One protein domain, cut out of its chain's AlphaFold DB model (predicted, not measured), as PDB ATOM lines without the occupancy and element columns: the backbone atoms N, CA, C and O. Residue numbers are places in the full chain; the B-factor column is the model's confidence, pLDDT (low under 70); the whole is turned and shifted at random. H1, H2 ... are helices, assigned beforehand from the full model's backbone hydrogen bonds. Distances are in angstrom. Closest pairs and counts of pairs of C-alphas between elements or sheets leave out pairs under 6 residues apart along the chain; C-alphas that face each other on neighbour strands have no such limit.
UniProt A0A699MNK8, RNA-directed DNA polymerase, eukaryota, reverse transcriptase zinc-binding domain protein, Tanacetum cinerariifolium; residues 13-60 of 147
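Overview. This is residues 13 to 60 of the 147 residues of the protein "RNA-directed DNA polymerase, eukaryota, reverse transcriptase zinc-binding domain protein" of Tanacetum cinerariifolium (UniProt A0A699MNK8). One long helix, H2, has a short helix near each of its ends: H1 near its first residues and set about crosswise to it, and the one-turn H3, which folds back on residues 46 to 50 of H2. Between H1 and H2 the chain swings out in a wide loop, residues 22 to 37, with no named element; the helices have few contacts with one another, and H1 and H3 are apart. The printed part has 48 residues with three named helices, in the order H1, H2, H3, and no named strand; the class is all helix. The whole is compact, with a radius of gyration of the C-alphas of 10.9 A, and the C-alphas span 30 by 24 by 16 A.

Arrangement. H1, residues 13 to 21, touches no helix. It is close to H2, residues 38 to 51, but not clearly touching it, with 1 pair of C-alphas within 8 A. The closest C-alphas of the two, those of Ile 17 and Trp 39, are 7.8 A apart. The lines of H1 and H2 are about perpendicular, at 81 degrees. H2 and H3, residues 56 to 59, touch, with 4 pairs of C-alphas within 8 A; the closest are those of Ile 46 and Phe 56, 6.3 A apart. H2 touches H3 with residues 46 to 50 alone. H1 and H3 are apart. In H1 and H2 every pair of O of residue i and N of residue i+4 is within hydrogen-bond range; H3, with 4 residues, is too short for such a pair, and its 1 pair of O of residue i and N of residue i+3 is within range.

Along the chain. H1 begins at Trp 13, with its C-alpha at (218.052, 187.789, 180.527), and measures 11.6 A from first to last C-alpha, ending at His 21. H2 is the longest helix, with 14 residues, and measures 20.1 A from C-alpha 38 at (213.929, 176.741, 177.307) to C-alpha 51 at (197.335, 172.838, 187.974). H3 runs from Phe 56 to Leu 59, whose C-alpha is at (207.328, 180.307, 196.612), and measures 5.1 A.

Size, cuts and confidence. The two C-alphas farthest apart are those of Arg 15 and Lys 52, at 30.1 A. The C-alphas of Trp 13 and Ile 60, the first and last printed, are 17.4 A apart. The printed part has no cut. The link from H1 to H2 is long, with 16 residues, and the link from H2 to H3 is tight, with 4. The mean pLDDT of the printed part is 73.3, and the model's confidence is low, under 70, at residue 14, residues 23 to 36 and residues 58 to 60.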
ATOM      1  N   TRP A  13     219.080 188.822 180.532       73.31
ATOM      2  CA  TRP A  13     218.052 187.789 180.527       73.31
ATOM      3  C   TRP A  13     216.642 188.384 180.602       73.31
ATOM      4  O   TRP A  13     215.834 188.124 179.713       73.31
ATOM      5  N   THR A  14     216.363 189.259 181.575       69.25
ATOM      6  CA  THR A  14     215.054 189.923 181.716       69.25
ATOM      7  C   THR A  14     214.677 190.711 180.463       69.25
ATOM      8  O   THR A  14     213.551 190.601 179.974       69.25
ATOM      9  N   ARG A  15     215.621 191.466 179.890       75.94
ATOM     10  CA  ARG A  15     215.398 192.223 178.646       75.94
ATOM     11  C   ARG A  15     215.127 191.306 177.454       75.94
ATOM     12  O   ARG A  15     214.240 191.598 176.657       75.94
ATOM     13  N   THR A  16     215.860 190.199 177.354       76.19
ATOM     14  CA  THR A  16     215.713 189.215 176.272       76.19
ATOM     15  C   THR A  16     214.356 188.518 176.347       76.19
ATOM     16  O   THR A  16     213.646 188.459 175.347       76.19
ATOM     17  N   ILE A  17     213.944 188.062 177.535       76.12
ATOM     18  CA  ILE A  17     212.626 187.448 177.732       76.12
ATOM     19  C   ILE A  17     211.513 188.440 177.405       76.12
ATOM     20  O   ILE A  17     210.616 188.086 176.647       76.12
ATOM     21  N   LYS A  18     211.594 189.688 177.883       76.94
ATOM     22  CA  LYS A  18     210.583 190.708 177.566       76.94
ATOM     23  C   LYS A  18     210.473 191.001 176.071       76.94
ATOM     24  O   LYS A  18     209.370 191.109 175.543       76.94
ATOM     25  N   ALA A  19     211.610 191.102 175.385       77.31
ATOM     26  CA  ALA A  19     211.649 191.373 173.950       77.31
ATOM     27  C   ALA A  19     211.047 190.229 173.115       77.31
ATOM     28  O   ALA A  19     210.402 190.487 172.103       77.31
ATOM     29  N   ILE A  20     211.247 188.973 173.530       76.81
ATOM     30  CA  ILE A  20     210.781 187.789 172.788       76.81
ATOM     31  C   ILE A  20     209.344 187.402 173.169       76.81
ATOM     32  O   ILE A  20     208.587 186.915 172.328       76.81
ATOM     33  N   HIS A  21     208.976 187.577 174.438       71.06
ATOM     34  CA  HIS A  21     207.806 186.952 175.052       71.06
ATOM     35  C   HIS A  21     206.844 187.930 175.731       71.06
ATOM     36  O   HIS A  21     205.990 187.449 176.462       71.06
ATOM     37  N   ASP A  22     206.948 189.238 175.468       72.19
ATOM     38  CA  ASP A  22     206.178 190.333 176.085       72.19
ATOM     39  C   ASP A  22     206.615 190.745 177.505       72.19
ATOM     40  O   ASP A  22     207.390 190.066 178.176       72.19
ATOM     41  N   GLU A  23     206.099 191.886 177.985       69.25
ATOM     42  CA  GLU A  23     206.418 192.487 179.296       69.25
ATOM     43  C   GLU A  23     206.239 191.515 180.485       69.25
ATOM     44  O   GLU A  23     206.857 191.685 181.540       69.25
ATOM     45  N   LYS A  24     205.390 190.493 180.320       65.88
ATOM     46  CA  LYS A  24     205.045 189.460 181.307       65.88
ATOM     47  C   LYS A  24     205.662 188.097 180.973       65.88
ATOM     48  O   LYS A  24     205.368 187.127 181.679       65.88
ATOM     49  N   GLY A  25     206.505 188.003 179.943       66.94
ATOM     50  CA  GLY A  25     207.251 186.805 179.570       66.94
ATOM     51  C   GLY A  25     206.361 185.582 179.361       66.94
ATOM     52  O   GLY A  25     206.767 184.469 179.684       66.94
ATOM     53  N   ASN A  26     205.130 185.766 178.882       68.94
ATOM     54  CA  ASN A  26     204.170 184.686 178.639       68.94
ATOM     55  C   ASN A  26     203.708 183.884 179.887       68.94
ATOM     56  O   ASN A  26     202.974 182.907 179.752       68.94
ATOM     57  N   LEU A  27     204.052 184.306 181.116       62.88
ATOM     58  CA  LEU A  27     203.686 183.630 182.385       62.88
ATOM     59  C   LEU A  27     202.170 183.528 182.641       62.88
ATOM     60  O   LEU A  27     201.723 182.836 183.560       62.88
ATOM     61  N   ARG A  28     201.378 184.284 181.876       61.34
ATOM     62  CA  ARG A  28     199.919 184.383 182.005       61.34
ATOM     63  C   ARG A  28     199.157 183.991 180.754       61.34
ATOM     64  O   ARG A  28     197.938 184.130 180.756       61.34
ATOM     65  N   ALA A  29     199.821 183.534 179.697       62.34
ATOM     66  CA  ALA A  29     199.055 183.046 178.564       62.34
ATOM     67  C   ALA A  29     198.318 181.769 178.947       62.34
ATOM     68  O   ALA A  29     198.863 180.863 179.574       62.34
ATOM     69  N   HIS A  30     197.052 181.720 178.554       55.00
ATOM     70  CA  HIS A  30     196.180 180.557 178.703       55.00
ATOM     71  C   HIS A  30     196.014 179.834 177.357       55.00
ATOM     72  O   HIS A  30     194.996 179.203 177.102       55.00
ATOM     73  N   GLY A  31     197.007 179.969 176.469       58.94
ATOM     74  CA  GLY A  31     197.003 179.406 175.122       58.94
ATOM     75  C   GLY A  31     198.019 178.279 174.949       58.94
ATOM     76  O   GLY A  31     199.011 178.201 175.673       58.94
ATOM     77  N   ASN A  32     197.786 177.426 173.948       55.44
ATOM     78  CA  ASN A  32     198.718 176.371 173.562       55.44
ATOM     79  C   ASN A  32     200.042 176.987 173.095       55.44
ATOM     80  O   ASN A  32     200.132 177.598 172.030       55.44
ATOM     81  N   ILE A  33     201.079 176.820 173.910       61.31
ATOM     82  CA  ILE A  33     202.432 177.275 173.614       61.31
ATOM     83  C   ILE A  33     203.033 176.326 172.564       61.31
ATOM     84  O   ILE A  33     203.564 175.266 172.892       61.31
ATOM     85  N   THR A  34     202.907 176.688 171.286       58.75
ATOM     86  CA  THR A  34     203.328 175.858 170.141       58.75
ATOM     87  C   THR A  34     204.826 175.934 169.841       58.75
ATOM     88  O   THR A  34     205.375 175.024 169.222       58.75
ATOM     89  N   ARG A  35     205.520 176.984 170.301       67.06
ATOM     90  CA  ARG A  35     206.979 177.127 170.167       67.06
ATOM     91  C   ARG A  35     207.690 176.514 171.375       67.06
ATOM     92  O   ARG A  35     207.331 176.807 172.509       67.06
ATOM     93  N   ARG A  36     208.710 175.681 171.141       68.12
ATOM     94  CA  ARG A  36     209.596 175.179 172.203       68.12
ATOM     95  C   ARG A  36     210.786 176.120 172.344       68.12
ATOM     96  O   ARG A  36     211.535 176.319 171.393       68.12
ATOM     97  N   SER A  37     210.939 176.705 173.520       76.00
ATOM     98  CA  SER A  37     212.158 177.382 173.950       76.00
ATOM     99  C   SER A  37     212.395 177.008 175.412       76.00
ATOM    100  O   SER A  37     211.415 176.744 176.112       76.00
ATOM    101  N   PRO A  38     213.646 177.035 175.902       79.75
ATOM    102  CA  PRO A  38     213.929 176.741 177.307       79.75
ATOM    103  C   PRO A  38     213.061 177.566 178.269       79.75
ATOM    104  O   PRO A  38     212.592 177.068 179.287       79.75
ATOM    105  N   TRP A  39     212.773 178.819 177.901       81.00
ATOM    106  CA  TRP A  39     211.870 179.690 178.644       81.00
ATOM    107  C   TRP A  39     210.420 179.177 178.673       81.00
ATOM    108  O   TRP A  39     209.782 179.138 179.721       81.00
ATOM    109  N   LEU A  40     209.891 178.759 177.526       78.88
ATOM    110  CA  LEU A  40     208.520 178.264 177.408       78.88
ATOM    111  C   LEU A  40     208.321 176.894 178.070       78.88
ATOM    112  O   LEU A  40     207.218 176.612 178.542       78.88
ATOM    113  N   ASP A  41     209.374 176.082 178.152       82.44
ATOM    114  CA  ASP A  41     209.367 174.841 178.929       82.44
ATOM    115  C   ASP A  41     209.286 175.147 180.437       82.44
ATOM    116  O   ASP A  41     208.444 174.574 181.123       82.44
ATOM    117  N   ILE A  42     210.031 176.146 180.937       82.62
ATOM    118  CA  ILE A  42     209.896 176.631 182.326       82.62
ATOM    119  C   ILE A  42     208.471 177.142 182.597       82.62
ATOM    120  O   ILE A  42     207.857 176.762 183.593       82.62
ATOM    121  N   VAL A  43     207.906 177.972 181.710       79.75
ATOM    122  CA  VAL A  43     206.524 178.479 181.855       79.75
ATOM    123  C   VAL A  43     205.508 177.336 181.882       79.75
ATOM    124  O   VAL A  43     204.536 177.382 182.642       79.75
ATOM    125  N   ARG A  44     205.722 176.294 181.074       82.81
ATOM    126  CA  ARG A  44     204.867 175.106 181.065       82.81
ATOM    127  C   ARG A  44     204.927 174.372 182.398       82.81
ATOM    128  O   ARG A  44     203.868 174.081 182.943       82.81
ATOM    129  N   GLU A  45     206.117 174.138 182.942       84.50
ATOM    130  CA  GLU A  45     206.276 173.497 184.253       84.50
ATOM    131  C   GLU A  45     205.639 174.325 185.377       84.50
ATOM    132  O   GLU A  45     204.925 173.780 186.216       84.50
ATOM    133  N   ILE A  46     205.776 175.657 185.344       82.88
ATOM    134  CA  ILE A  46     205.076 176.557 186.280       82.88
ATOM    135  C   ILE A  46     203.553 176.359 186.193       82.88
ATOM    136  O   ILE A  46     202.874 176.286 187.220       82.88
ATOM    137  N   ASN A  47     202.998 176.244 184.983       81.50
ATOM    138  CA  ASN A  47     201.567 175.997 184.795       81.50
ATOM    139  C   ASN A  47     201.149 174.585 185.243       81.50
ATOM    140  O   ASN A  47     200.064 174.430 185.805       81.50
ATOM    141  N   VAL A  48     201.999 173.570 185.055       86.31
ATOM    142  CA  VAL A  48     201.765 172.209 185.567       86.31
ATOM    143  C   VAL A  48     201.717 172.217 187.095       86.31
ATOM    144  O   VAL A  48     200.786 171.656 187.673       86.31
ATOM    145  N   LEU A  49     202.652 172.899 187.760       84.62
ATOM    146  CA  LEU A  49     202.638 173.067 189.218       84.62
ATOM    147  C   LEU A  49     201.365 173.778 189.686       84.62
ATOM    148  O   LEU A  49     200.689 173.284 190.591       84.62
ATOM    149  N   ARG A  50     200.960 174.852 188.997       81.56
ATOM    150  CA  ARG A  50     199.711 175.567 189.297       81.56
ATOM    151  C   ARG A  50     198.487 174.661 189.169       81.56
ATOM    152  O   ARG A  50     197.609 174.714 190.024       81.56
ATOM    153  N   SER A  51     198.437 173.800 188.148       81.56
ATOM    154  CA  SER A  51     197.335 172.838 187.974       81.56
ATOM    155  C   SER A  51     197.232 171.817 189.117       81.56
ATOM    156  O   SER A  51     196.154 171.295 189.378       81.56
ATOM    157  N   LYS A  52     198.335 171.581 189.841       87.50
ATOM    158  CA  LYS A  52     198.405 170.729 191.038       87.50
ATOM    159  C   LYS A  52     198.187 171.502 192.346       87.50
ATOM    160  O   LYS A  52     198.421 170.952 193.417       87.50
ATOM    161  N   GLY A  53     197.772 172.769 192.273       80.25
ATOM    162  CA  GLY A  53     197.559 173.628 193.440       80.25
ATOM    163  C   GLY A  53     198.835 174.223 194.039       80.25
ATOM    164  O   GLY A  53     198.774 174.828 195.105       80.25
ATOM    165  N   ILE A  54     199.986 174.080 193.375       79.62
ATOM    166  CA  ILE A  54     201.259 174.651 193.826       79.62
ATOM    167  C   ILE A  54     201.489 175.965 193.084       79.62
ATOM    168  O   ILE A  54     201.798 175.968 191.889       79.62
ATOM    169  N   ASP A  55     201.379 177.094 193.782       75.00
ATOM    170  CA  ASP A  55     201.763 178.383 193.208       75.00
ATOM    171  C   ASP A  55     203.278 178.585 193.324       75.00
ATOM    172  O   ASP A  55     203.797 179.179 194.262       75.00
ATOM    173  N   PHE A  56     204.023 178.067 192.349       73.81
ATOM    174  CA  PHE A  56     205.482 178.211 192.312       73.81
ATOM    175  C   PHE A  56     205.940 179.677 192.402       73.81
ATOM    176  O   PHE A  56     206.973 179.972 192.997       73.81
ATOM    177  N   LEU A  57     205.159 180.614 191.854       70.12
ATOM    178  CA  LEU A  57     205.495 182.036 191.910       70.12
ATOM    179  C   LEU A  57     205.294 182.625 193.309       70.12
ATOM    180  O   LEU A  57     205.975 183.589 193.638       70.12
ATOM    181  N   SER A  58     204.415 182.049 194.134       63.91
ATOM    182  CA  SER A  58     204.297 182.435 195.543       63.91
ATOM    183  C   SER A  58     205.429 181.864 196.399       63.91
ATOM    184  O   SER A  58     205.647 182.349 197.502       63.91
ATOM    185  N   LEU A  59     206.146 180.840 195.925       64.88
ATOM    186  CA  LEU A  59     207.328 180.307 196.612       64.88
ATOM    187  C   LEU A  59     208.570 181.172 196.371       64.88
ATOM    188  O   LEU A  59     209.413 181.267 197.258       64.88
ATOM    189  N   ILE A  60     208.653 181.837 195.213       68.62
ATOM    190  CA  ILE A  60     209.691 182.834 194.918       68.62
ATOM    191  C   ILE A  60     209.282 184.148 195.583       68.62
ATOM    192  O   ILE A  60     208.649 185.019 194.979       68.62
TER     193      ILE A  60